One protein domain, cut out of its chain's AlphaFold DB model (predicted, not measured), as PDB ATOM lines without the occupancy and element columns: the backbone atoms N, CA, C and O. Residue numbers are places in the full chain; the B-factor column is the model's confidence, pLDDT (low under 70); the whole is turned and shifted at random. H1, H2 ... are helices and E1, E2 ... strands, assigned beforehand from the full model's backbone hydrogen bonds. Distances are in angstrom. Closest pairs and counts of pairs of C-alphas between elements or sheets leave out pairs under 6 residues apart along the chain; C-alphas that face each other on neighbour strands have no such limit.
ATOM      1  N   ASP A  97      29.870 -12.982 -40.343       96.50
ATOM      2  CA  ASP A  97      30.471 -14.284 -40.043       96.50
ATOM      3  C   ASP A  97      30.793 -15.063 -41.335       96.50
ATOM      4  O   ASP A  97      30.538 -14.606 -42.452       96.50
ATOM      5  N   VAL A  98      31.354 -16.266 -41.196       96.00
ATOM      6  CA  VAL A  98      31.741 -17.151 -42.312       96.00
ATOM      7  C   VAL A  98      30.605 -17.482 -43.306       96.00
ATOM      8  O   VAL A  98      30.872 -17.808 -44.468       96.00
ATOM      9  N   ASN A  99      29.343 -17.416 -42.870       95.12
ATOM     10  CA  ASN A  99      28.140 -17.683 -43.662       95.12
ATOM     11  C   ASN A  99      27.474 -16.394 -44.176       95.12
ATOM     12  O   ASN A  99      26.843 -16.433 -45.235       95.12
ATOM     13  N   ASN A 100      27.637 -15.271 -43.467       95.25
ATOM     14  CA  ASN A 100      27.214 -13.925 -43.867       95.25
ATOM     15  C   ASN A 100      28.415 -12.952 -43.993       95.25
ATOM     16  O   ASN A 100      28.511 -11.995 -43.221       95.25
ATOM     17  N   PRO A 101      29.352 -13.168 -44.940       95.19
ATOM     18  CA  PRO A 101      30.471 -12.253 -45.158       95.19
ATOM     19  C   PRO A 101      29.995 -10.952 -45.820       95.19
ATOM     20  O   PRO A 101      29.159 -10.960 -46.728       95.19
ATOM     21  N   GLY A 102      30.573  -9.823 -45.418       94.00
ATOM     22  CA  GLY A 102      30.160  -8.503 -45.883       94.00
ATOM     23  C   GLY A 102      31.032  -7.381 -45.327       94.00
ATOM     24  O   GLY A 102      32.004  -7.618 -44.621       94.00
ATOM     25  N   TYR A 103      30.685  -6.132 -45.655       93.62
ATOM     26  CA  TYR A 103      31.297  -4.930 -45.059       93.62
ATOM     27  C   TYR A 103      32.835  -4.826 -45.185       93.62
ATOM     28  O   TYR A 103      33.484  -4.126 -44.420       93.62
ATOM     29  N   GLY A 104      33.416  -5.490 -46.189       92.25
ATOM     30  CA  GLY A 104      34.866  -5.546 -46.419       92.25
ATOM     31  C   GLY A 104      35.544  -6.798 -45.858       92.25
ATOM     32  O   GLY A 104      36.655  -7.097 -46.283       92.25
ATOM     33  N   PHE A 105      34.858  -7.557 -45.002       92.88
ATOM     34  CA  PHE A 105      35.316  -8.831 -44.457       92.88
ATOM     35  C   PHE A 105      34.875  -9.978 -45.364       92.88
ATOM     36  O   PHE A 105      33.700 -10.114 -45.721       92.88
ATOM     37  N   ASN A 106      35.838 -10.794 -45.770       94.75
ATOM     38  CA  ASN A 106      35.636 -11.943 -46.636       94.75
ATOM     39  C   ASN A 106      35.765 -13.256 -45.849       94.75
ATOM     40  O   ASN A 106      36.101 -13.264 -44.668       94.75
ATOM     41  N   LYS A 107      35.491 -14.389 -46.503       94.62
ATOM     42  CA  LYS A 107      35.495 -15.689 -45.827       94.62
ATOM     43  C   LYS A 107      36.854 -16.047 -45.199       94.62
ATOM     44  O   LYS A 107      36.860 -16.639 -44.127       94.62
ATOM     45  N   ASP A 108      37.967 -15.666 -45.818       92.44
ATOM     46  CA  ASP A 108      39.317 -15.969 -45.324       92.44
ATOM     47  C   ASP A 108      39.726 -15.048 -44.154       92.44
ATOM     48  O   ASP A 108      40.608 -15.400 -43.372       92.44
ATOM     49  N   ASP A 109      39.059 -13.896 -43.993       93.88
ATOM     50  CA  ASP A 109      39.180 -13.054 -42.792       93.88
ATOM     51  C   ASP A 109      38.384 -13.652 -41.615       93.88
ATOM     52  O   ASP A 109      38.752 -13.460 -40.459       93.88
ATOM     53  N   LEU A 110      37.292 -14.369 -41.920       96.62
ATOM     54  CA  LEU A 110      36.280 -14.840 -40.964       96.62
ATOM     55  C   LEU A 110      36.370 -16.341 -40.635       96.62
ATOM     56  O   LEU A 110      35.615 -16.837 -39.802       96.62
ATOM     57  N   GLN A 111      37.263 -17.088 -41.286       97.25
ATOM     58  CA  GLN A 111      37.510 -18.506 -41.024       97.25
ATOM     59  C   GLN A 111      38.982 -18.840 -41.253       97.25
ATOM     60  O   GLN A 111      39.532 -18.587 -42.323       97.25
ATOM     61  N   LYS A 112      39.607 -19.489 -40.269       97.31
ATOM     62  CA  LYS A 112      40.988 -19.955 -40.347       97.31
ATOM     63  C   LYS A 112      41.083 -21.439 -40.028       97.31
ATOM     64  O   LYS A 112      40.620 -21.910 -38.990       97.31
ATOM     65  N   VAL A 113      41.699 -22.180 -40.941       97.44
ATOM     66  CA  VAL A 113      41.928 -23.621 -40.814       97.44
ATOM     67  C   VAL A 113      43.366 -23.845 -40.367       97.44
ATOM     68  O   VAL A 113      44.286 -23.320 -40.987       97.44
ATOM     69  N   GLY A 114      43.537 -24.603 -39.287       97.69
ATOM     70  CA  GLY A 114      44.831 -25.093 -38.820       97.69
ATOM     71  C   GLY A 114      45.087 -26.506 -39.304       97.69
ATOM     72  O   GLY A 114      44.153 -27.305 -39.384       97.69
ATOM     73  N   THR A 115      46.342 -26.825 -39.581       98.19
ATOM     74  CA  THR A 115      46.793 -28.135 -40.059       98.19
ATOM     75  C   THR A 115      47.745 -28.784 -39.060       98.19
ATOM     76  O   THR A 115      48.589 -28.119 -38.480       98.19
ATOM     77  N   GLN A 116      47.627 -30.088 -38.841       98.44
ATOM     78  CA  GLN A 116      48.655 -30.870 -38.156       98.44
ATOM     79  C   GLN A 116      49.119 -31.960 -39.105       98.44
ATOM     80  O   GLN A 116      48.308 -32.791 -39.513       98.44
ATOM     81  N   THR A 117      50.409 -31.955 -39.426       98.31
ATOM     82  CA  THR A 117      51.036 -32.918 -40.333       98.31
ATOM     83  C   THR A 117      52.048 -33.770 -39.577       98.31
ATOM     84  O   THR A 117      52.867 -33.247 -38.825       98.31
ATOM     85  N   VAL A 118      51.996 -35.084 -39.781       98.38
ATOM     86  CA  VAL A 118      53.002 -36.042 -39.310       98.38
ATOM     87  C   VAL A 118      53.651 -36.675 -40.529       98.38
ATOM     88  O   VAL A 118      52.973 -37.363 -41.296       98.38
ATOM     89  N   HIS A 119      54.951 -36.441 -40.685       98.00
ATOM     90  CA  HIS A 119      55.779 -37.054 -41.715       98.00
ATOM     91  C   HIS A 119      56.405 -38.351 -41.213       98.00
ATOM     92  O   HIS A 119      56.906 -38.404 -40.090       98.00
ATOM     93  N   TYR A 120      56.437 -39.376 -42.062       96.31
ATOM     94  CA  TYR A 120      57.068 -40.658 -41.740       96.31
ATOM     95  C   TYR A 120      58.286 -40.919 -42.633       96.31
ATOM     96  O   TYR A 120      58.306 -40.560 -43.811       96.31
ATOM     97  N   SER A 121      59.317 -41.569 -42.090       94.06
ATOM     98  CA  SER A 121      60.554 -41.878 -42.823       94.06
ATOM     99  C   SER A 121      61.204 -43.202 -42.375       94.06
ATOM    100  O   SER A 121      60.608 -43.966 -41.624       94.06
ATOM    101  N   GLY A 122      62.388 -43.550 -42.893       84.75
ATOM    102  CA  GLY A 122      63.155 -44.740 -42.480       84.75
ATOM    103  C   GLY A 122      62.756 -46.080 -43.131       84.75
ATOM    104  O   GLY A 122      63.617 -46.799 -43.641       84.75
ATOM    105  N   ALA A 123      61.462 -46.395 -43.258       83.00
ATOM    106  CA  ALA A 123      60.994 -47.721 -43.708       83.00
ATOM    107  C   ALA A 123      60.969 -47.976 -45.240       83.00
ATOM    108  O   ALA A 123      60.337 -48.921 -45.729       83.00
ATOM    109  N   GLY A 124      61.678 -47.170 -46.037       80.50
ATOM    110  CA  GLY A 124      61.815 -47.361 -47.487       80.50
ATOM    111  C   GLY A 124      60.477 -47.353 -48.242       80.50
ATOM    112  O   GLY A 124      59.730 -46.384 -48.193       80.50
ATOM    113  N   ASN A 125      60.159 -48.429 -48.972       74.56
ATOM    114  CA  ASN A 125      58.874 -48.567 -49.678       74.56
ATOM    115  C   ASN A 125      57.716 -49.043 -48.776       74.56
ATOM    116  O   ASN A 125      56.636 -49.335 -49.290       74.56
ATOM    117  N   ARG A 126      57.964 -49.193 -47.470       73.88
ATOM    118  CA  ARG A 126      56.966 -49.535 -46.447       73.88
ATOM    119  C   ARG A 126      56.618 -48.351 -45.540       73.88
ATOM    120  O   ARG A 126      55.721 -48.500 -44.718       73.88
ATOM    121  N   THR A 127      57.305 -47.216 -45.686       82.88
ATOM    122  CA  THR A 127      56.999 -45.968 -44.976       82.88
ATOM    123  C   THR A 127      55.523 -45.598 -45.172       82.88
ATOM    124  O   THR A 127      55.068 -45.608 -46.320       82.88
ATOM    125  N   PRO A 128      54.766 -45.315 -44.095       87.94
ATOM    126  CA  PRO A 128      53.392 -44.831 -44.206       87.94
ATOM    127  C   PRO A 128      53.291 -43.512 -44.985       87.94
ATOM    128  O   PRO A 128      54.237 -42.729 -45.013       87.94
ATOM    129  N   ASP A 129      52.125 -43.252 -45.580       88.62
ATOM    130  CA  ASP A 129      51.795 -41.923 -46.106       88.62
ATOM    131  C   ASP A 129      51.618 -40.922 -44.943       88.62
ATOM    132  O   ASP A 129      51.104 -41.286 -43.879       88.62
ATOM    133  N   ASP A 130      51.997 -39.660 -45.160       95.56
ATOM    134  CA  ASP A 130      51.866 -38.581 -44.173       95.56
ATOM    135  C   ASP A 130      50.434 -38.460 -43.623       95.56
ATOM    136  O   ASP A 130      49.441 -38.505 -44.359       95.56
ATOM    137  N   THR A 131      50.308 -38.259 -42.310       94.94
ATOM    138  CA  THR A 131      49.005 -38.056 -41.658       94.94
ATOM    139  C   THR A 131      48.718 -36.568 -41.515       94.94
ATOM    140  O   THR A 131      49.479 -35.866 -40.858       94.94
ATOM    141  N   VAL A 132      47.603 -36.092 -42.082       96.69
ATOM    142  CA  VAL A 132      47.181 -34.682 -41.996       96.69
ATOM    143  C   VAL A 132      45.805 -34.565 -41.335       96.69
ATOM    144  O   VAL A 132      44.807 -35.065 -41.861       96.69
ATOM    145  N   THR A 133      45.732 -33.860 -40.206       96.38
ATOM    146  CA  THR A 133      44.483 -33.498 -39.514       96.38
ATOM    147  C   THR A 133      44.257 -31.989 -39.539       96.38
ATOM    148  O   THR A 133      45.184 -31.222 -39.782       96.38
ATOM    149  N   HIS A 134      43.012 -31.554 -39.323       96.69
ATOM    150  CA  HIS A 134      42.628 -30.146 -39.428       96.69
ATOM    151  C   HIS A 134      41.785 -29.708 -38.229       96.69
ATOM    152  O   HIS A 134      40.937 -30.468 -37.760       96.69
ATOM    153  N   VAL A 135      41.959 -28.454 -37.816       96.94
ATOM    154  CA  VAL A 135      41.067 -27.724 -36.900       96.94
ATOM    155  C   VAL A 135      40.517 -26.488 -37.607       96.94
ATOM    156  O   VAL A 135      41.093 -26.018 -38.588       96.94
ATOM    157  N   THR A 136      39.389 -25.948 -37.152       97.19
ATOM    158  CA  THR A 136      38.782 -24.748 -37.754       97.19
ATOM    159  C   THR A 136      38.386 -23.759 -36.677       97.19
ATOM    160  O   THR A 136      37.781 -24.133 -35.675       97.19
ATOM    161  N   PHE A 137      38.748 -22.506 -36.907       98.06
ATOM    162  CA  PHE A 137      38.394 -21.353 -36.104       98.06
ATOM    163  C   PHE A 137      37.530 -20.434 -36.962       98.06
ATOM    164  O   PHE A 137      37.927 -20.119 -38.083       98.06
ATOM    165  N   ASP A 138      36.396 -19.986 -36.435       97.44
ATOM    166  CA  ASP A 138      35.522 -19.008 -37.087       97.44
ATOM    167  C   ASP A 138      35.574 -17.686 -36.307       97.44
ATOM    168  O   ASP A 138      35.721 -17.690 -35.085       97.44
ATOM    169  N   HIS A 139      35.491 -16.546 -36.992       96.62
ATOM    170  CA  HIS A 139      35.525 -15.209 -36.391       96.62
ATOM    171  C   HIS A 139      34.183 -14.521 -36.634       96.62
ATOM    172  O   HIS A 139      33.721 -14.438 -37.774       96.62
ATOM    173  N   THR A 140      33.571 -14.022 -35.562       96.12
ATOM    174  CA  THR A 140      32.317 -13.265 -35.614       96.12
ATOM    175  C   THR A 140      32.566 -11.824 -35.189       96.12
ATOM    176  O   THR A 140      33.191 -11.564 -34.158       96.12
ATOM    177  N   ILE A 141      32.040 -10.878 -35.964       96.44
ATOM    178  CA  ILE A 141      32.070  -9.447 -35.646       96.44
ATOM    179  C   ILE A 141      30.678  -8.836 -35.832       96.44
ATOM    180  O   ILE A 141      29.841  -9.360 -36.570       96.44
ATOM    181  N   VAL A 142      30.433  -7.699 -35.184       96.88
ATOM    182  CA  VAL A 142      29.221  -6.896 -35.382       96.88
ATOM    183  C   VAL A 142      29.609  -5.572 -36.022       96.88
ATOM    184  O   VAL A 142      30.496  -4.864 -35.534       96.88
ATOM    185  N   VAL A 143      28.929  -5.247 -37.118       97.12
ATOM    186  CA  VAL A 143      29.149  -4.044 -37.920       97.12
ATOM    187  C   VAL A 143      27.909  -3.158 -37.877       97.12
ATOM    188  O   VAL A 143      26.770  -3.629 -37.917       97.12
ATOM    189  N   ASP A 144      28.145  -1.857 -37.806       97.25
ATOM    190  CA  ASP A 144      27.129  -0.821 -37.917       97.25
ATOM    191  C   ASP A 144      26.706  -0.646 -39.385       97.25
ATOM    192  O   ASP A 144      27.521  -0.434 -40.290       97.25
ATOM    193  N   LYS A 145      25.402  -0.753 -39.651       96.31
ATOM    194  CA  LYS A 145      24.861  -0.728 -41.013       96.31
ATOM    195  C   LYS A 145      24.846   0.669 -41.627       96.31
ATOM    196  O   LYS A 145      24.705   0.746 -42.846       96.31
ATOM    197  N   VAL A 146      25.000   1.739 -40.853       96.31
ATOM    198  CA  VAL A 146      25.065   3.127 -41.328       96.31
ATOM    199  C   VAL A 146      26.518   3.538 -41.556       96.31
ATOM    200  O   VAL A 146      26.882   3.863 -42.689       96.31
ATOM    201  N   THR A 147      27.362   3.467 -40.522       95.38
ATOM    202  CA  THR A 147      28.775   3.900 -40.592       95.38
ATOM    203  C   THR A 147      29.655   2.927 -41.375       95.38
ATOM    204  O   THR A 147      30.654   3.341 -41.963       95.38
ATOM    205  N   LYS A 148      29.247   1.649 -41.453       94.56
ATOM    206  CA  LYS A 148      30.023   0.517 -41.994       94.56
ATOM    207  C   LYS A 148      31.258   0.160 -41.157       94.56
ATOM    208  O   LYS A 148      32.106  -0.593 -41.633       94.56
ATOM    209  N   GLU A 149      31.353   0.666 -39.929       94.44
ATOM    210  CA  GLU A 149      32.464   0.393 -39.017       94.44
ATOM    211  C   GLU A 149      32.169  -0.795 -38.085       94.44
ATOM    212  O   GLU A 149      31.019  -1.106 -37.759       94.44
ATOM    213  N   MET A 150      33.226  -1.491 -37.663       94.94
ATOM    214  CA  MET A 150      33.132  -2.572 -36.683       94.94
ATOM    215  C   MET A 150      32.882  -1.980 -35.293       94.94
ATOM    216  O   MET A 150      33.715  -1.235 -34.780       94.94
ATOM    217  N   ILE A 151      31.768  -2.359 -34.667       96.12
ATOM    218  CA  ILE A 151      31.387  -1.900 -33.321       96.12
ATOM    219  C   ILE A 151      31.662  -2.944 -32.234       96.12
ATOM    220  O   ILE A 151      31.774  -2.599 -31.058       96.12
ATOM    221  N   LYS A 152      31.787  -4.224 -32.608       96.38
ATOM    222  CA  LYS A 152      32.132  -5.314 -31.690       96.38
ATOM    223  C   LYS A 152      32.922  -6.401 -32.412       96.38
ATOM    224  O   LYS A 152      32.549  -6.819 -33.504       96.38
ATOM    225  N   ASP A 153      33.956  -6.897 -31.748       96.12
ATOM    226  CA  ASP A 153      34.692  -8.107 -32.108       96.12
ATOM    227  C   ASP A 153      34.329  -9.197 -31.078       96.12
ATOM    228  O   ASP A 153      34.464  -8.965 -29.873       96.12
ATOM    229  N   GLU A 154      33.808 -10.349 -31.516       94.19
ATOM    230  CA  GLU A 154      33.480 -11.488 -30.632       94.19
ATOM    231  C   GLU A 154      34.614 -12.529 -30.549       94.19
ATOM    232  O   GLU A 154      34.499 -13.547 -29.857       94.19
ATOM    233  N   GLY A 155      35.735 -12.246 -31.213       94.25
ATOM    234  CA  GLY A 155      36.931 -13.068 -31.252       94.25
ATOM    235  C   GLY A 155      36.800 -14.319 -32.118       94.25
ATOM    236  O   GLY A 155      35.762 -14.622 -32.709       94.25
ATOM    237  N   TRP A 156      37.897 -15.069 -32.171       96.56
ATOM    238  CA  TRP A 156      37.928 -16.388 -32.792       96.56
ATOM    239  C   TRP A 156      37.266 -17.414 -31.875       96.56
ATOM    240  O   TRP A 156      37.578 -17.476 -30.686       96.56
ATOM    241  N   GLN A 157      36.384 -18.230 -32.444       94.56
ATOM    242  CA  GLN A 157      35.668 -19.293 -31.760       94.56
ATOM    243  C   GLN A 157      36.001 -20.659 -32.391       94.56
ATOM    244  O   GLN A 157      35.915 -20.809 -33.614       94.56
ATOM    245  N   PRO A 158      36.380 -21.669 -31.582       94.12
ATOM    246  CA  PRO A 158      36.755 -21.545 -30.168       94.12
ATOM    247  C   PRO A 158      38.044 -20.714 -30.005       94.12
ATOM    248  O   PRO A 158      38.866 -20.679 -30.911       94.12
ATOM    249  N   GLU A 159      38.275 -20.082 -28.852       93.94
ATOM    250  CA  GLU A 159      39.522 -19.319 -28.618       93.94
ATOM    251  C   GLU A 159      40.780 -20.198 -28.794       93.94
ATOM    252  O   GLU A 159      41.800 -19.773 -29.347       93.94
ATOM    253  N   SER A 160      40.678 -21.455 -28.355       95.38
ATOM    254  CA  SER A 160      41.674 -22.507 -28.543       95.38
ATOM    255  C   SER A 160      41.004 -23.881 -28.646       95.38
ATOM    256  O   SER A 160      39.904 -24.081 -28.128       95.38
ATOM    257  N   GLN A 161      41.653 -24.822 -29.330       95.38
ATOM    258  CA  GLN A 161      41.241 -26.231 -29.405       95.38
ATOM    259  C   GLN A 161      42.453 -27.119 -29.694       95.38
ATOM    260  O   GLN A 161      43.434 -26.639 -30.262       95.38
ATOM    261  N   SER A 162      42.407 -28.394 -29.318       97.06
ATOM    262  CA  SER A 162      43.489 -29.328 -29.636       97.06
ATOM    263  C   SER A 162      43.352 -29.935 -31.029       97.06
ATOM    264  O   SER A 162      42.252 -30.253 -31.483       97.06
ATOM    265  N   HIS A 163      44.493 -30.178 -31.677       97.81
ATOM    266  CA  HIS A 163      44.573 -31.157 -32.766       97.81
ATOM    267  C   HIS A 163      44.319 -32.582 -32.245       97.81
ATOM    268  O   HIS A 163      44.254 -32.820 -31.039       97.81
ATOM    269  N   PHE A 164      44.177 -33.561 -33.140       95.69
ATOM    270  CA  PHE A 164      44.064 -34.964 -32.722       95.69
ATOM    271  C   PHE A 164      45.412 -35.468 -32.195       95.69
ATOM    272  O   PHE A 164      46.438 -35.266 -32.840       95.69
ATOM    273  N   LEU A 165      45.410 -36.176 -31.067       97.75
ATOM    274  CA  LEU A 165      46.539 -37.021 -30.678       97.75
ATOM    275  C   LEU A 165      46.601 -38.232 -31.632       97.75
ATOM    276  O   LEU A 165      45.592 -38.916 -31.818       97.75
ATOM    277  N   ILE A 166      47.750 -38.488 -32.260       96.06
ATOM    278  CA  ILE A 166      47.915 -39.506 -33.312       96.06
ATOM    279  C   ILE A 166      48.745 -40.673 -32.776       96.06
ATOM    280  O   ILE A 166      49.873 -40.483 -32.336       96.06
ATOM    281  N   GLY A 167      48.201 -41.890 -32.853       94.69
ATOM    282  CA  GLY A 167      48.970 -43.118 -32.636       94.69
ATOM    283  C   GLY A 167      49.791 -43.450 -33.880       94.69
ATOM    284  O   GLY A 167      49.239 -43.485 -34.982       94.69
ATOM    285  N   VAL A 168      51.094 -43.676 -33.716       94.19
ATOM    286  CA  VAL A 168      52.012 -43.939 -34.832       94.19
ATOM    287  C   VAL A 168      51.754 -45.342 -35.410       94.19
ATOM    288  O   VAL A 168      51.671 -46.305 -34.642       94.19
ATOM    289  N   PRO A 169      51.634 -45.511 -36.747       88.75
ATOM    290  CA  PRO A 169      51.355 -46.813 -37.351       88.75
ATOM    291  C   PRO A 169      52.393 -47.885 -36.984       88.75
ATOM    292  O   PRO A 169      53.587 -47.722 -37.229       88.75
ATOM    293  N   THR A 170      51.955 -49.027 -36.456       85.69
ATOM    294  CA  THR A 170      52.856 -50.159 -36.188       85.69
ATOM    295  C   THR A 170      53.260 -50.852 -37.487       85.69
ATOM    296  O   THR A 170      52.412 -51.200 -38.311       85.69
ATOM    297  N   LEU A 171      54.562 -51.091 -37.666       80.25
ATOM    298  CA  LEU A 171      55.121 -51.565 -38.929       80.25
ATOM    299  C   LEU A 171      56.036 -52.790 -38.695       80.25
ATOM    300  O   LEU A 171      57.196 -52.621 -38.346       80.25
ATOM    301  N   PRO A 172      55.568 -54.040 -38.901       74.81
ATOM    302  CA  PRO A 172      56.304 -55.251 -38.502       74.81
ATOM    303  C   PRO A 172      57.758 -55.329 -39.005       74.81
ATOM    304  O   PRO A 172      58.012 -55.210 -40.211       74.81
ATOM    305  N   GLY A 173      58.707 -55.545 -38.089       74.62
ATOM    306  CA  GLY A 173      60.154 -55.510 -38.356       74.62
ATOM    307  C   GLY A 173      60.788 -54.109 -38.383       74.62
ATOM    308  O   GLY A 173      61.970 -53.993 -38.695       74.62
ATOM    309  N   PHE A 174      60.026 -53.063 -38.063       83.31
ATOM    310  CA  PHE A 174      60.513 -51.710 -37.806       83.31
ATOM    311  C   PHE A 174      59.976 -51.209 -36.465       83.31
ATOM    312  O   PHE A 174      58.893 -51.618 -36.036       83.31
ATOM    313  N   VAL A 175      60.712 -50.297 -35.844       88.94
ATOM    314  CA  VAL A 175      60.324 -49.592 -34.620       88.94
ATOM    315  C   VAL A 175      60.412 -48.091 -34.900       88.94
ATOM    316  O   VAL A 175      61.450 -47.639 -35.385       88.94
ATOM    317  N   PRO A 176      59.328 -47.320 -34.700       93.56
ATOM    318  CA  PRO A 176      59.395 -45.869 -34.755       93.56
ATOM    319  C   PRO A 176      60.059 -45.312 -33.492       93.56
ATOM    320  O   PRO A 176      59.921 -45.881 -32.409       93.56
ATOM    321  N   ASP A 177      60.719 -44.168 -33.632       94.44
ATOM    322  CA  ASP A 177      61.248 -43.366 -32.524       94.44
ATOM    323  C   ASP A 177      60.168 -42.902 -31.529       94.44
ATOM    324  O   ASP A 177      60.436 -42.805 -30.331       94.44
ATOM    325  N   GLU A 178      58.938 -42.682 -32.000       94.38
ATOM    326  CA  GLU A 178      57.776 -42.327 -31.179       94.38
ATOM    327  C   GLU A 178      56.587 -43.282 -31.381       94.38
ATOM    328  O   GLU A 178      56.293 -43.746 -32.484       94.38
ATOM    329  N   SER A 179      55.828 -43.545 -30.310       93.50
ATOM    330  CA  SER A 179      54.586 -44.343 -30.383       93.50
ATOM    331  C   SER A 179      53.320 -43.494 -30.559       93.50
ATOM    332  O   SER A 179      52.301 -43.994 -31.047       93.50
ATOM    333  N   VAL A 180      53.375 -42.215 -30.178       97.06
ATOM    334  CA  VAL A 180      52.265 -41.255 -30.221       97.06
ATOM    335  C   VAL A 180      52.825 -39.856 -30.472       97.06
ATOM    336  O   VAL A 180      53.791 -39.467 -29.827       97.06
ATOM    337  N   VAL A 181      52.198 -39.073 -31.353       97.56
ATOM    338  CA  VAL A 181      52.618 -37.696 -31.674       97.56
ATOM    339  C   VAL A 181      51.430 -36.736 -31.808       97.56
ATOM    340  O   VAL A 181      50.283 -37.149 -32.000       97.56
ATOM    341  N   GLY A 182      51.709 -35.432 -31.735       97.12
ATOM    342  CA  GLY A 182      50.717 -34.372 -31.922       97.12
ATOM    343  C   GLY A 182      49.739 -34.194 -30.761       97.12
ATOM    344  O   GLY A 182      50.020 -34.544 -29.618       97.12
ATOM    345  N   GLY A 183      48.575 -33.614 -31.056       96.44
ATOM    346  CA  GLY A 183      47.511 -33.375 -30.073       96.44
ATOM    347  C   GLY A 183      47.626 -32.065 -29.286       96.44
ATOM    348  O   GLY A 183      46.871 -31.853 -28.332       96.44
ATOM    349  N   GLU A 184      48.543 -31.178 -29.674       97.12
ATOM    350  CA  GLU A 184      48.745 -29.878 -29.029       97.12
ATOM    351  C   GLU A 184      47.514 -28.964 -29.100       97.12
ATOM    352  O   GLU A 184      46.743 -28.986 -30.065       97.12
ATOM    353  N   LEU A 185      47.374 -28.118 -28.073       96.19
ATOM    354  CA  LEU A 185      46.430 -27.006 -28.038       96.19
ATOM    355  C   LEU A 185      46.908 -25.887 -28.973       96.19
ATOM    356  O   LEU A 185      48.033 -25.404 -28.847       96.19
ATOM    357  N   VAL A 186      46.032 -25.444 -29.871       97.94
ATOM    358  CA  VAL A 186      46.310 -24.410 -30.876       97.94
ATOM    359  C   VAL A 186      45.268 -23.289 -30.853       97.94
ATOM    360  O   VAL A 186      44.180 -23.438 -30.294       97.94
ATOM    361  N   THR A 187      45.593 -22.148 -31.469       97.75
ATOM    362  CA  THR A 187      44.709 -20.967 -31.582       97.75
ATOM    363  C   THR A 187      44.650 -20.485 -33.028       97.75
ATOM    364  O   THR A 187      45.560 -20.757 -33.800       97.75
ATOM    365  N   ALA A 188      43.670 -19.660 -33.404       96.94
ATOM    366  CA  ALA A 188      43.634 -19.068 -34.748       96.94
ATOM    367  C   ALA A 188      44.911 -18.275 -35.123       96.94
ATOM    368  O   ALA A 188      45.242 -18.133 -36.302       96.94
ATOM    369  N   ARG A 189      45.669 -17.753 -34.146       96.06
ATOM    370  CA  ARG A 189      46.935 -17.037 -34.402       96.06
ATOM    371  C   ARG A 189      48.092 -17.981 -34.724       96.06
ATOM    372  O   ARG A 189      48.903 -17.645 -35.582       96.06
ATOM    373  N   ASP A 190      48.114 -19.141 -34.083       97.81
ATOM    374  CA  ASP A 190      49.118 -20.199 -34.212       97.81
ATOM    375  C   ASP A 190      48.396 -21.560 -34.320       97.81
ATOM    376  O   ASP A 190      48.168 -22.213 -33.295       97.81
ATOM    377  N   PRO A 191      47.915 -21.928 -35.528       97.62
ATOM    378  CA  PRO A 191      46.994 -23.046 -35.710       97.62
ATOM    379  C   PRO A 191      47.660 -24.313 -36.285       97.62
ATOM    380  O   PRO A 191      47.016 -25.364 -36.337       97.62
ATOM    381  N   ASP A 192      48.914 -24.215 -36.741       98.31
ATOM    382  CA  ASP A 192      49.596 -25.229 -37.550       98.31
ATOM    383  C   ASP A 192      50.674 -25.987 -36.761       98.31
ATOM    384  O   ASP A 192      51.402 -25.394 -35.965       98.31
ATOM    385  N   ARG A 193      50.798 -27.300 -36.978       98.38
ATOM    386  CA  ARG A 193      51.786 -28.175 -36.327       98.38
ATOM    387  C   ARG A 193      52.398 -29.161 -37.323       98.38
ATOM    388  O   ARG A 193      51.717 -29.663 -38.215       98.38
ATOM    389  N   GLU A 194      53.679 -29.460 -37.155       98.31
ATOM    390  CA  GLU A 194      54.446 -30.338 -38.043       98.31
ATOM    391  C   GLU A 194      55.348 -31.240 -37.193       98.31
ATOM    392  O   GLU A 194      56.084 -30.757 -36.334       98.31
ATOM    393  N   TYR A 195      55.263 -32.551 -37.415       98.44
ATOM    394  CA  TYR A 195      56.022 -33.576 -36.699       98.44
ATOM    395  C   TYR A 195      56.711 -34.509 -37.696       98.44
ATOM    396  O   TYR A 195      56.284 -34.651 -38.843       98.44
ATOM    397  N   SER A 196      57.780 -35.169 -37.261       97.94
ATOM    398  CA  SER A 196      58.475 -36.204 -38.029       97.94
ATOM    399  C   SER A 196      58.699 -37.419 -37.143       97.94
ATOM    400  O   SER A 196      58.993 -37.254 -35.965       97.94
ATOM    401  N   VAL A 197      58.536 -38.601 -37.726       98.12
ATOM    402  CA  VAL A 197      58.723 -39.912 -37.097       98.12
ATOM    403  C   VAL A 197      59.656 -40.729 -37.990       98.12
ATOM    404  O   VAL A 197      59.428 -40.856 -39.203       98.12
ATOM    405  N   GLU A 198      60.719 -41.278 -37.413       96.31
ATOM    406  CA  GLU A 198      61.698 -42.110 -38.113       96.31
ATOM    407  C   GLU A 198      61.540 -43.581 -37.704       96.31
ATOM    408  O   GLU A 198      61.535 -43.921 -36.525       96.31
ATOM    409  N   TYR A 199      61.376 -44.467 -38.694       90.75
ATOM    410  CA  TYR A 199      61.306 -45.912 -38.472       90.75
ATOM    411  C   TYR A 199      62.673 -46.562 -38.664       90.75
ATOM    412  O   TYR A 199      63.146 -46.706 -39.798       90.75
ATOM    413  N   ASP A 200      63.249 -47.064 -37.578       85.81
ATOM    414  CA  ASP A 200      64.449 -47.888 -37.613       85.81
ATOM    415  C   ASP A 200      64.115 -49.369 -37.845       85.81
ATOM    416  O   ASP A 200      63.037 -49.863 -37.507       85.81
ATOM    417  N   ILE A 201      65.046 -50.108 -38.456       78.94
ATOM    418  CA  ILE A 201      64.904 -51.563 -38.633       78.94
ATOM    419  C   ILE A 201      65.108 -52.233 -37.275       78.94
ATOM    420  O   ILE A 201      66.202 -52.133 -36.718       78.94
ATOM    421  N   ASN A 202      64.125 -53.006 -36.806       81.38
ATOM    422  CA  ASN A 202      64.315 -53.844 -35.626       81.38
ATOM    423  C   ASN A 202      65.305 -54.974 -35.961       81.38
ATOM    424  O   ASN A 202      65.041 -55.816 -36.827       81.38
ATOM    425  N   ARG A 203      66.469 -54.960 -35.303       74.75
ATOM    426  CA  ARG A 203      67.566 -55.919 -35.524       74.75
ATOM    427  C   ARG A 203      67.641 -57.031 -34.484       74.75
ATOM    428  O   ARG A 203      68.343 -58.003 -34.745       74.75
ATOM    429  N   ASP A 204      66.952 -56.885 -33.358       77.06
ATOM    430  CA  ASP A 204      66.951 -57.845 -32.252       77.06
ATOM    431  C   ASP A 204      65.514 -58.033 -31.731       77.06
ATOM    432  O   ASP A 204      65.170 -57.571 -30.644       77.06
ATOM    433  N   PRO A 205      64.616 -58.619 -32.549       73.94
ATOM    434  CA  PRO A 205      63.209 -58.675 -32.205       73.94
ATOM    435  C   PRO A 205      62.938 -59.714 -31.126       73.94
ATOM    436  O   PRO A 205      63.258 -60.897 -31.279       73.94
ATOM    437  N   ASP A 206      62.245 -59.282 -30.079       77.94
ATOM    438  CA  ASP A 206      61.765 -60.177 -29.040       77.94
ATOM    439  C   ASP A 206      60.651 -61.097 -29.578       77.94
ATOM    440  O   ASP A 206      59.709 -60.666 -30.249       77.94
ATOM    441  N   ALA A 207      60.757 -62.388 -29.256       73.75
ATOM    442  CA  ALA A 207      59.755 -63.421 -29.536       73.75
ATOM    443  C   ALA A 207      58.792 -63.661 -28.347       73.75
ATOM    444  O   ALA A 207      57.939 -64.560 -28.387       73.75
ATOM    445  N   GLY A 208      58.951 -62.889 -27.271       81.75
ATOM    446  CA  GLY A 208      58.154 -62.892 -26.056       81.75
ATOM    447  C   GLY A 208      56.719 -62.389 -26.221       81.75
ATOM    448  O   GLY A 208      56.154 -62.299 -27.318       81.75
ATOM    449  N   ASP A 209      56.084 -62.147 -25.074       89.44
ATOM    450  CA  ASP A 209      54.755 -61.540 -25.013       89.44
ATOM    451  C   ASP A 209      54.907 -60.019 -25.002       89.44
ATOM    452  O   ASP A 209      55.471 -59.435 -24.085       89.44
ATOM    453  N   GLN A 210      54.371 -59.390 -26.036       91.88
ATOM    454  CA  GLN A 210      54.437 -57.965 -26.310       91.88
ATOM    455  C   GLN A 210      53.149 -57.275 -25.848       91.88
ATOM    456  O   GLN A 210      52.077 -57.892 -25.796       91.88
ATOM    457  N   SER A 211      53.242 -55.982 -25.537       94.06
ATOM    458  CA  SER A 211      52.096 -55.162 -25.124       94.06
ATOM    459  C   SER A 211      51.592 -54.262 -26.254       94.06
ATOM    460  O   SER A 211      52.334 -53.899 -27.160       94.06
ATOM    461  N   ALA A 212      50.322 -53.873 -26.180       95.88
ATOM    462  CA  ALA A 212      49.738 -52.787 -26.963       95.88
ATOM    463  C   ALA A 212      48.708 -52.037 -26.106       95.88
ATOM    464  O   ALA A 212      48.068 -52.641 -25.245       95.88
ATOM    465  N   VAL A 213      48.521 -50.739 -26.335       97.50
ATOM    466  CA  VAL A 213      47.603 -49.890 -25.563       97.50
ATOM    467  C   VAL A 213      46.518 -49.320 -26.468       97.50
ATOM    468  O   VAL A 213      46.801 -48.718 -27.500       97.50
ATOM    469  N   ILE A 214      45.260 -49.459 -26.056       98.00
ATOM    470  CA  ILE A 214      44.136 -48.694 -26.600       98.00
ATOM    471  C   ILE A 214      43.896 -47.523 -25.650       98.00
ATOM    472  O   ILE A 214      43.529 -47.742 -24.496       98.00
ATOM    473  N   LYS A 215      44.111 -46.288 -26.107       98.19
ATOM    474  CA  LYS A 215      43.996 -45.077 -25.282       98.19
ATOM    475  C   LYS A 215      42.821 -44.225 -25.750       98.19
ATOM    476  O   LYS A 215      42.798 -43.754 -26.883       98.19
ATOM    477  N   PHE A 216      41.849 -44.013 -24.871       98.44
ATOM    478  CA  PHE A 216      40.689 -43.163 -25.111       98.44
ATOM    479  C   PHE A 216      40.982 -41.760 -24.586       98.44
ATOM    480  O   PHE A 216      41.248 -41.587 -23.395       98.44
ATOM    481  N   VAL A 217      40.922 -40.767 -25.473       97.62
ATOM    482  CA  VAL A 217      41.194 -39.360 -25.145       97.62
ATOM    483  C   VAL A 217      39.989 -38.485 -25.442       97.62
ATOM    484  O   VAL A 217      39.290 -38.727 -26.423       97.62
ATOM    485  N   ASP A 218      39.758 -37.463 -24.625       95.44
ATOM    486  CA  ASP A 218      38.747 -36.446 -24.887       95.44
ATOM    487  C   ASP A 218      39.365 -35.204 -25.542       95.44
ATOM    488  O   ASP A 218      40.105 -34.452 -24.912       95.44
ATOM    489  N   ILE A 219      39.028 -34.955 -26.808       94.75
ATOM    490  CA  ILE A 219      39.493 -33.771 -27.543       94.75
ATOM    491  C   ILE A 219      38.923 -32.449 -27.000       94.75
ATOM    492  O   ILE A 219      39.566 -31.408 -27.111       94.75
ATOM    493  N   THR A 220      37.725 -32.475 -26.409       90.81
ATOM    494  CA  THR A 220      37.088 -31.302 -25.790       90.81
ATOM    495  C   THR A 220      37.690 -30.929 -24.433       90.81
ATOM    496  O   THR A 220      37.485 -29.802 -23.984       90.81
ATOM    497  N   ASP A 221      38.503 -31.815 -23.850       89.31
ATOM    498  CA  ASP A 221      39.356 -31.561 -22.684       89.31
ATOM    499  C   ASP A 221      40.846 -31.762 -23.037       89.31
ATOM    500  O   ASP A 221      41.582 -32.502 -22.391       89.31
ATOM    501  N   ASN A 222      41.302 -31.127 -24.121       90.75
ATOM    502  CA  ASN A 222      42.718 -31.052 -24.520       90.75
ATOM    503  C   ASN A 222      43.431 -32.416 -24.689       90.75
ATOM    504  O   ASN A 222      44.599 -32.566 -24.328       90.75
ATOM    505  N   ASN A 223      42.733 -33.418 -25.233       95.50
ATOM    506  CA  ASN A 223      43.175 -34.817 -25.336       95.50
ATOM    507  C   ASN A 223      43.434 -35.510 -23.978       95.50
ATOM    508  O   ASN A 223      44.242 -36.441 -23.904       95.50
ATOM    509  N   HIS A 224      42.735 -35.109 -22.908       93.19
ATOM    510  CA  HIS A 224      42.804 -35.778 -21.606       93.19
ATOM    511  C   HIS A 224      42.465 -37.273 -21.718       93.19
ATOM    512  O   HIS A 224      41.509 -37.661 -22.392       93.19
ATOM    513  N   GLU A 225      43.239 -38.134 -21.055       96.44
ATOM    514  CA  GLU A 225      43.003 -39.580 -21.061       96.44
ATOM    515  C   GLU A 225      41.834 -39.946 -20.141       96.44
ATOM    516  O   GLU A 225      41.932 -39.842 -18.923       96.44
ATOM    517  N   ILE A 226      40.743 -40.440 -20.729       95.88
ATOM    518  CA  ILE A 226      39.524 -40.824 -19.997       95.88
ATOM    519  C   ILE A 226      39.435 -42.332 -19.719       95.88
ATOM    520  O   ILE A 226      38.665 -42.762 -18.856       95.88
ATOM    521  N   ALA A 227      40.190 -43.147 -20.463       97.69
ATOM    522  CA  ALA A 227      40.382 -44.574 -20.220       97.69
ATOM    523  C   ALA A 227      41.556 -45.118 -21.047       97.69
ATOM    524  O   ALA A 227      41.836 -44.628 -22.140       97.69
ATOM    525  N   SER A 228      42.146 -46.220 -20.594       97.56
ATOM    526  CA  SER A 228      43.062 -47.038 -21.389       97.56
ATOM    527  C   SER A 228      42.840 -48.532 -21.139       97.56
ATOM    528  O   SER A 228      42.327 -48.940 -20.094       97.56
ATOM    529  N   GLU A 229      43.181 -49.354 -22.131       97.94
ATOM    530  CA  GLU A 229      43.184 -50.816 -22.053       97.94
ATOM    531  C   GLU A 229      44.520 -51.348 -22.587       97.94
ATOM    532  O   GLU A 229      44.862 -51.111 -23.746       97.94
ATOM    533  N   THR A 230      45.267 -52.078 -21.756       97.12
ATOM    534  CA  THR A 230      46.492 -52.778 -22.175       97.12
ATOM    535  C   THR A 230      46.153 -54.195 -22.623       97.12
ATOM    536  O   THR A 230      45.495 -54.951 -21.906       97.12
ATOM    537  N   LEU A 231      46.629 -54.559 -23.806       96.31
ATOM    538  CA  LEU A 231      46.486 -55.866 -24.430       96.31
ATOM    539  C   LEU A 231      47.854 -56.549 -24.469       96.31
ATOM    540  O   LEU A 231      48.866 -55.877 -24.656       96.31
ATOM    541  N   THR A 232      47.883 -57.875 -24.346       94.31
ATOM    542  CA  THR A 232      49.111 -58.676 -24.447       94.31
ATOM    543  C   THR A 232      48.964 -59.782 -25.485       94.31
ATOM    544  O   THR A 232      47.888 -60.363 -25.654       94.31
ATOM    545  N   GLY A 233      50.048 -60.086 -26.195       90.19
ATOM    546  CA  GLY A 233      50.081 -61.155 -27.188       90.19
ATOM    547  C   GLY A 233      51.462 -61.330 -27.806       90.19
ATOM    548  O   GLY A 233      52.377 -60.564 -27.534       90.19
ATOM    549  N   LYS A 234      51.637 -62.360 -28.636       84.88
ATOM    550  CA  LYS A 234      52.939 -62.650 -29.250       84.88
ATOM    551  C   LYS A 234      53.371 -61.571 -30.242       84.88
ATOM    552  O   LYS A 234      52.538 -61.033 -30.972       84.88
ATOM    553  N   ALA A 235      54.677 -61.318 -30.294       84.88
ATOM    554  CA  ALA A 235      55.289 -60.379 -31.226       84.88
ATOM    555  C   ALA A 235      54.831 -60.582 -32.681       84.88
ATOM    556  O   ALA A 235      54.658 -61.714 -33.141       84.88
ATOM    557  N   ASN A 236      54.629 -59.480 -33.407       76.94
ATOM    558  CA  ASN A 236      54.138 -59.437 -34.793       76.94
ATOM    559  C   ASN A 236      52.772 -60.127 -35.062       76.94
ATOM    560  O   ASN A 236      52.360 -60.241 -36.221       76.94
ATOM    561  N   MET A 237      52.035 -60.587 -34.042       82.50
ATOM    562  CA  MET A 237      50.728 -61.242 -34.222       82.50
ATOM    563  C   MET A 237      49.571 -60.232 -34.226       82.50
ATOM    564  O   MET A 237      49.685 -59.166 -33.619       82.50
ATOM    565  N   PRO A 238      48.447 -60.526 -34.910       84.00
ATOM    566  CA  PRO A 238      47.324 -59.598 -34.994       84.00
ATOM    567  C   PRO A 238      46.633 -59.398 -33.638       84.00
ATOM    568  O   PRO A 238      46.349 -60.361 -32.920       84.00
ATOM    569  N   ILE A 239      46.293 -58.148 -33.329       89.75
ATOM    570  CA  ILE A 239      45.559 -57.760 -32.124       89.75
ATOM    571  C   ILE A 239      44.069 -58.058 -32.332       89.75
ATOM    572  O   ILE A 239      43.385 -57.397 -33.114       89.75
ATOM    573  N   ASN A 240      43.548 -59.049 -31.610       88.75
ATOM    574  CA  ASN A 240      42.125 -59.388 -31.613       88.75
ATOM    575  C   ASN A 240      41.377 -58.608 -30.518       88.75
ATOM    576  O   ASN A 240      41.177 -59.119 -29.416       88.75
ATOM    577  N   TYR A 241      40.977 -57.375 -30.828       91.31
ATOM    578  CA  TYR A 241      40.242 -56.479 -29.932       91.31
ATOM    579  C   TYR A 241      39.047 -55.839 -30.654       91.31
ATOM    580  O   TYR A 241      39.112 -55.558 -31.851       91.31
ATOM    581  N   ASP A 242      37.954 -55.612 -29.921       90.62
ATOM    582  CA  ASP A 242      36.750 -54.935 -30.410       90.62
ATOM    583  C   ASP A 242      36.440 -53.707 -29.528       90.62
ATOM    584  O   ASP A 242      35.967 -53.875 -28.396       90.62
ATOM    585  N   PRO A 243      36.649 -52.469 -30.025       93.19
ATOM    586  CA  PRO A 243      36.379 -51.256 -29.259       93.19
ATOM    587  C   PRO A 243      34.889 -51.029 -28.966       93.19
ATOM    588  O   PRO A 243      34.565 -50.188 -28.127       93.19
ATOM    589  N   VAL A 244      33.955 -51.730 -29.628       92.69
ATOM    590  CA  VAL A 244      32.509 -51.441 -29.547       92.69
ATOM    591  C   VAL A 244      31.987 -51.486 -28.112       92.69
ATOM    592  O   VAL A 244      31.198 -50.616 -27.735       92.69
ATOM    593  N   LYS A 245      32.437 -52.443 -27.286       95.56
ATOM    594  CA  LYS A 245      32.022 -52.510 -25.875       95.56
ATOM    595  C   LYS A 245      32.444 -51.245 -25.127       95.56
ATOM    596  O   LYS A 245      31.595 -50.590 -24.524       95.56
ATOM    597  N   LYS A 246      33.726 -50.876 -25.206       97.25
ATOM    598  CA  LYS A 246      34.273 -49.745 -24.451       97.25
ATOM    599  C   LYS A 246      33.737 -48.401 -24.934       97.25
ATOM    600  O   LYS A 246      33.362 -47.552 -24.131       97.25
ATOM    601  N   VAL A 247      33.600 -48.245 -26.249       96.25
ATOM    602  CA  VAL A 247      32.966 -47.078 -26.873       96.25
ATOM    603  C   VAL A 247      31.512 -46.920 -26.414       96.25
ATOM    604  O   VAL A 247      31.062 -45.792 -26.227       96.25
ATOM    605  N   ASN A 248      30.764 -48.008 -26.213       96.38
ATOM    606  CA  ASN A 248      29.391 -47.921 -25.710       96.38
ATOM    607  C   ASN A 248      29.336 -47.588 -24.206       96.38
ATOM    608  O   ASN A 248      28.539 -46.731 -23.836       96.38
ATOM    609  N   GLU A 249      30.228 -48.143 -23.372       96.19
ATOM    610  CA  GLU A 249      30.384 -47.721 -21.962       96.19
ATOM    611  C   GLU A 249      30.658 -46.209 -21.843       96.19
ATOM    612  O   GLU A 249      30.122 -45.538 -20.963       96.19
ATOM    613  N   LEU A 250      31.478 -45.646 -22.738       95.88
ATOM    614  CA  LEU A 250      31.768 -44.208 -22.760       95.88
ATOM    615  C   LEU A 250      30.583 -43.376 -23.286       95.88
ATOM    616  O   LEU A 250      30.337 -42.284 -22.779       95.88
ATOM    617  N   LYS A 251      29.790 -43.892 -24.235       94.62
ATOM    618  CA  LYS A 251      28.548 -43.227 -24.682       94.62
ATOM    619  C   LYS A 251      27.497 -43.123 -23.588       94.62
ATOM    620  O   LYS A 251      26.815 -42.105 -23.504       94.62
ATOM    621  N   GLU A 252      27.378 -44.135 -22.733       93.00
ATOM    622  CA  GLU A 252      26.490 -44.091 -21.564       93.00
ATOM    623  C   GLU A 252      26.912 -43.001 -20.561       93.00
ATOM    624  O   GLU A 252      26.059 -42.417 -19.897       93.00
ATOM    625  N   LYS A 253      28.205 -42.644 -20.533       91.50
ATOM    626  CA  LYS A 253      28.765 -41.496 -19.794       91.50
ATOM    627  C   LYS A 253      28.705 -40.159 -20.556       91.50
ATOM    628  O   LYS A 253      29.312 -39.184 -20.131       91.50
ATOM    629  N   GLY A 254      28.000 -40.093 -21.687       92.19
ATOM    630  CA  GLY A 254      27.803 -38.860 -22.458       92.19
ATOM    631  C   GLY A 254      28.888 -38.523 -23.487       92.19
ATOM    632  O   GLY A 254      28.802 -37.464 -24.106       92.19
ATOM    633  N   TYR A 255      29.865 -39.403 -23.722       95.81
ATOM    634  CA  TYR A 255      30.890 -39.194 -24.750       95.81
ATOM    635  C   TYR A 255      30.408 -39.632 -26.143       95.81
ATOM    636  O   TYR A 255      29.682 -40.611 -26.306       95.81
ATOM    637  N   ALA A 256      30.887 -38.970 -27.192       95.69
ATOM    638  CA  ALA A 256      30.726 -39.381 -28.581       95.69
ATOM    639  C   ALA A 256      32.083 -39.767 -29.184       95.69
ATOM    640  O   ALA A 256      33.073 -39.065 -28.996       95.69
ATOM    641  N   LEU A 257      32.126 -40.868 -29.939       96.06
ATOM    642  CA  LEU A 257      33.306 -41.257 -30.713       96.06
ATOM    643  C   LEU A 257      33.497 -40.288 -31.889       96.06
ATOM    644  O   LEU A 257      32.578 -40.112 -32.690       96.06
ATOM    645  N   VAL A 258      34.687 -39.698 -31.992       96.38
ATOM    646  CA  VAL A 258      35.108 -38.797 -33.077       96.38
ATOM    647  C   VAL A 258      35.987 -39.544 -34.078       96.38
ATOM    648  O   VAL A 258      35.729 -39.489 -35.279       96.38
ATOM    649  N   ASN A 259      36.995 -40.274 -33.593       95.00
ATOM    650  CA  ASN A 259      37.922 -41.042 -34.421       95.00
ATOM    651  C   ASN A 259      38.270 -42.389 -33.769       95.00
ATOM    652  O   ASN A 259      38.383 -42.495 -32.551       95.00
ATOM    653  N   ASN A 260      38.434 -43.420 -34.599       94.31
ATOM    654  CA  ASN A 260      38.872 -44.753 -34.199       94.31
ATOM    655  C   ASN A 260      40.248 -45.031 -34.820       94.31
ATOM    656  O   ASN A 260      40.324 -45.545 -35.936       94.31
ATOM    657  N   GLY A 261      41.316 -44.700 -34.094       92.81
ATOM    658  CA  GLY A 261      42.694 -44.961 -34.510       92.81
ATOM    659  C   GLY A 261      43.133 -46.417 -34.346       92.81
ATOM    660  O   GLY A 261      44.228 -46.759 -34.781       92.81
ATOM    661  N   PHE A 262      42.305 -47.297 -33.765       92.06
ATOM    662  CA  PHE A 262      42.605 -48.729 -33.707       92.06
ATOM    663  C   PHE A 262      42.305 -49.424 -35.041       92.06
ATOM    664  O   PHE A 262      43.220 -49.916 -35.688       92.06
ATOM    665  N   ASN A 263      41.050 -49.465 -35.497       84.38
ATOM    666  CA  ASN A 263      40.667 -50.244 -36.686       84.38
ATOM    667  C   ASN A 263      39.796 -49.477 -37.694       84.38
ATOM    668  O   ASN A 263      38.833 -50.018 -38.243       84.38
ATOM    669  N   ALA A 264      40.168 -48.225 -37.988       76.69
ATOM    670  CA  ALA A 264      39.655 -47.495 -39.149       76.69
ATOM    671  C   ALA A 264      39.679 -48.363 -40.429       76.69
ATOM    672  O   ALA A 264      40.644 -49.082 -40.686       76.69
ATOM    673  N   ASP A 265      38.602 -48.301 -41.220       70.38
ATOM    674  CA  ASP A 265      38.423 -49.010 -42.501       70.38
ATOM    675  C   ASP A 265      38.668 -50.540 -42.488       70.38
ATOM    676  O   ASP A 265      39.017 -51.137 -43.515       70.38
ATOM    677  N   ASP A 266      38.440 -51.194 -41.344       70.75
ATOM    678  CA  ASP A 266      38.727 -52.616 -41.098       70.75
ATOM    679  C   ASP A 266      40.226 -52.961 -41.260       70.75
ATOM    680  O   ASP A 266      40.586 -54.026 -41.774       70.75
ATOM    681  N   ASN A 267      41.118 -52.037 -40.887       75.69
ATOM    682  CA  ASN A 267      42.556 -52.300 -40.827       75.69
ATOM    683  C   ASN A 267      42.896 -53.268 -39.681       75.69
ATOM    684  O   ASN A 267      42.257 -53.273 -38.628       75.69
ATOM    685  N   ILE A 268      43.917 -54.098 -39.904       79.81
ATOM    686  CA  ILE A 268      44.400 -55.097 -38.945       79.81
ATOM    687  C   ILE A 268      45.600 -54.496 -38.228       79.81
ATOM    688  O   ILE A 268      46.542 -54.074 -38.894       79.81
ATOM    689  N   GLN A 269      45.573 -54.499 -36.899       87.31
ATOM    690  CA  GLN A 269      46.698 -54.067 -36.074       87.31
ATOM    691  C   GLN A 269      47.484 -55.256 -35.541       87.31
ATOM    692  O   GLN A 269      46.945 -56.357 -35.418       87.31
ATOM    693  N   PHE A 270      48.753 -55.025 -35.217       85.69
ATOM    694  CA  PHE A 270      49.702 -56.048 -34.788       85.69
ATOM    695  C   PHE A 270      50.398 -55.619 -33.501       85.69
ATOM    696  O   PHE A 270      50.613 -54.430 -33.277       85.69
ATOM    697  N   PHE A 271      50.749 -56.593 -32.663       88.62
ATOM    698  CA  PHE A 271      51.681 -56.360 -31.565       88.62
ATOM    699  C   PHE A 271      53.063 -55.975 -32.108       88.62
ATOM    700  O   PHE A 271      53.414 -56.329 -33.239       88.62
ATOM    701  N   GLY A 272      53.837 -55.267 -31.280       85.81
ATOM    702  CA  GLY A 272      55.220 -54.893 -31.562       85.81
ATOM    703  C   GLY A 272      56.170 -56.093 -31.637       85.81
ATOM    704  O   GLY A 272      55.761 -57.241 -31.829       85.81
ATOM    705  N   SER A 273      57.463 -55.815 -31.513       80.75
ATOM    706  CA  SER A 273      58.525 -56.834 -31.522       80.75
ATOM    707  C   SER A 273      59.746 -56.418 -30.694       80.75
ATOM    708  O   SER A 273      60.847 -56.890 -30.938       80.75
ATOM    709  N   GLU A 274      59.563 -55.496 -29.752       82.38
ATOM    710  CA  GLU A 274      60.615 -54.901 -28.927       82.38
ATOM    711  C   GLU A 274      59.951 -54.393 -27.642       82.38
ATOM    712  O   GLU A 274      58.974 -53.651 -27.728       82.38
ATOM    713  N   GLU A 275      60.427 -54.817 -26.465       76.19
ATOM    714  CA  GLU A 275      59.747 -54.532 -25.185       76.19
ATOM    715  C   GLU A 275      59.614 -53.026 -24.892       76.19
ATOM    716  O   GLU A 275      58.603 -52.600 -24.329       76.19
ATOM    717  N   ASP A 276      60.598 -52.224 -25.311       79.94
ATOM    718  CA  ASP A 276      60.624 -50.771 -25.106       79.94
ATOM    719  C   ASP A 276      59.694 -50.001 -26.075       79.94
ATOM    720  O   ASP A 276      59.387 -48.831 -25.832       79.94
ATOM    721  N   TYR A 277      59.169 -50.645 -27.131       87.62
ATOM    722  CA  TYR A 277      58.176 -50.062 -28.042       87.62
ATOM    723  C   TYR A 277      56.784 -50.672 -27.837       87.62
ATOM    724  O   TYR A 277      56.489 -51.797 -28.246       87.62
ATOM    725  N   VAL A 278      55.870 -49.871 -27.280       93.38
ATOM    726  CA  VAL A 278      54.468 -50.256 -27.069       93.38
ATOM    727  C   VAL A 278      53.554 -49.539 -28.077       93.38
ATOM    728  O   VAL A 278      53.262 -48.351 -27.899       93.38
ATOM    729  N   PRO A 279      53.038 -50.240 -29.111       94.00
ATOM    730  CA  PRO A 279      51.978 -49.742 -29.985       94.00
ATOM    731  C   PRO A 279      50.828 -49.102 -29.209       94.00
ATOM    732  O   PRO A 279      50.190 -49.763 -28.387       94.00
ATOM    733  N   THR A 280      50.536 -47.832 -29.494       96.56
ATOM    734  CA  THR A 280      49.470 -47.086 -28.818       96.56
ATOM    735  C   THR A 280      48.462 -46.557 -29.832       96.56
ATOM    736  O   THR A 280      48.773 -45.723 -30.678       96.56
ATOM    737  N   PHE A 281      47.224 -47.035 -29.731       96.31
ATOM    738  CA  PHE A 281      46.128 -46.704 -30.637       96.31
ATOM    739  C   PHE A 281      45.190 -45.694 -29.981       96.31
ATOM    740  O   PHE A 281      44.602 -45.973 -28.933       96.31
ATOM    741  N   ILE A 282      45.032 -44.524 -30.603       97.50
ATOM    742  CA  ILE A 282      44.223 -43.436 -30.047       97.50
ATOM    743  C   ILE A 282      42.762 -43.550 -30.492       97.50
ATOM    744  O   ILE A 282      42.438 -43.578 -31.678       97.50
ATOM    745  N   MET A 283      41.863 -43.568 -29.517       97.88
ATOM    746  CA  MET A 283      40.418 -43.495 -29.691       97.88
ATOM    747  C   MET A 283      39.962 -42.092 -29.285       97.88
ATOM    748  O   MET A 283      39.787 -41.805 -28.100       97.88
ATOM    749  N   THR A 284      39.803 -41.196 -30.259       97.75
ATOM    750  CA  THR A 284      39.385 -39.813 -30.000       97.75
ATOM    751  C   THR A 284      37.891 -39.768 -29.705       97.75
ATOM    752  O   THR A 284      37.055 -40.095 -30.552       97.75
ATOM    753  N   MET A 285      37.560 -39.324 -28.503       97.38
ATOM    754  CA  MET A 285      36.218 -39.075 -28.001       97.38
ATOM    755  C   MET A 285      36.008 -37.562 -27.840       97.38
ATOM    756  O   MET A 285      36.957 -36.783 -27.890       97.38
ATOM    757  N   LYS A 286      34.758 -37.145 -27.644       94.75
ATOM    758  CA  LYS A 286      34.386 -35.805 -27.170       94.75
ATOM    759  C   LYS A 286      33.210 -35.894 -26.207       94.75
ATOM    760  O   LYS A 286      32.376 -36.781 -26.390       94.75
ATOM    761  N   HIS A 287      33.071 -34.959 -25.281       90.56
ATOM    762  CA  HIS A 287      31.831 -34.739 -24.535       90.56
ATOM    763  C   HIS A 287      31.214 -33.369 -24.867       90.56
ATOM    764  O   HIS A 287      31.776 -32.568 -25.611       90.56
ATOM    765  N   GLU A 288      30.019 -33.103 -24.344       89.38
ATOM    766  CA  GLU A 288      29.387 -31.783 -24.413       89.38
ATOM    767  C   GLU A 288      29.222 -31.255 -22.987       89.38
ATOM    768  O   GLU A 288      28.423 -31.792 -22.214       89.38
ATOM    769  N   LEU A 289      30.001 -30.228 -22.634       89.81
ATOM    770  CA  LEU A 289      29.930 -29.571 -21.330       89.81
ATOM    771  C   LEU A 289      29.133 -28.279 -21.419       89.81
ATOM    772  O   LEU A 289      29.443 -27.398 -22.221       89.81
TER     773      LEU A 289
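What this domain is: This is residues 97 to 289 of the 751 residues of the protein "Mucus binding protein" of Lactobacillus intestinalis DSM 6629 (UniProt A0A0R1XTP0). Two strand-built lobes sit side by side: a long, narrow curled sheet (E3, E2, E1, E7, E5), whose E2 and E3 hairpin extends as an arm beyond the other lobe, and a shorter sheet (E9, E8, E11, E10) with helix H2 over one face. The short pair E4 and E6 belongs to the long lobe and meets the other at E11, while the small helix H1 sits beside the arm. The printed part has 193 residues with two named helices and eleven named strands, in the order H1, E1 to E9, H2, E10, E11; the class is mostly strand, with strands holding 84 of the 97 residues in named elements; both larger sheets are mixed, in the orders E3, E2, E1, E7, E5 and E9, E8, E11, E10, and E4 with E6 is antiparallel. It is loose, with a radius of gyration of the C-alphas of 20.9 A, and elongated, spanning 76 by 41 by 24 A.

Where its parts are: In the largest sheet, E3 is residues 150 to 157, 17.6 A; E2 131 to 144, 43.3 A; E1 111 to 121, 32.9 A; E7 193 to 201, 26.9 A; and E5 174 to 176. E2 begins at C-alpha 131 (49.005, -38.056, -41.658) and ends at C-alpha 144 (27.129, -0.821, -37.917). H1 is residues 107 to 110, E4 165 to 167 and E6 180 to 182. In the second sheet, E9 is residues 224 to 234, 29.7 A, bending by 60 degrees at residue 227; E8 209 to 218, 29.8 A; E11 280 to 286, 18.9 A; and E10 256 to 260. H2 is residues 244 to 252, 12.4 A. E11 ends at C-alpha 286 (34.386, -35.805, -27.170).

How they stand to each other: E1, E2 and E3 form a meander, each strand the antiparallel neighbour of the one before, with N 114 and O 135 at 2.9 A and N 142 and O 152 at 2.8 A. The pairing is staggered: E2 pairs with E1 over residues 131 to 138 and with E3 over 138 to 143. E7 is parallel to E1, with N 195 and O 117 at 2.9 A, and antiparallel to E5, with N 175 and O 200 at 2.9 A. H1 is on this sheet at a height of 6.7 A; the C-alphas of Leu 110 and His 139 in E2 are closest, 4.6 A apart. E4 and E6 pair through N 166 and O 181, 2.9 A. The closest C-alphas of E4 and E11 are those of Gly 167 and Phe 281, 5.0 A. E8 is parallel to E11, with N 283 and O 215 at 2.8 A; E8 and E9 form a hairpin, with N 214 and O 229 at 2.9 A, as do E10 and E11, with N 258 and O 284 at 2.8 A. E9, H2 and E10 make a split strand-helix-strand unit, two strands running the same way with E8 and E11 between them, and a right-handed crossover. H2 is over E11 at a height over the sheet of 8.8 A, along the strands at 25 degrees on the local plane. In H2 every O i to N i+4 pair is within hydrogen-bond range; H1 is too short for such a pair.

The domain as a whole: The C-alphas farthest apart, those of Val 146 and Ala 207, are 76.0 A apart. The printed part has no cut, and the link E10 to E11, residues 261 to 279, is long. Mean pLDDT of the printed part is 92.1, and no printed residue is under 70.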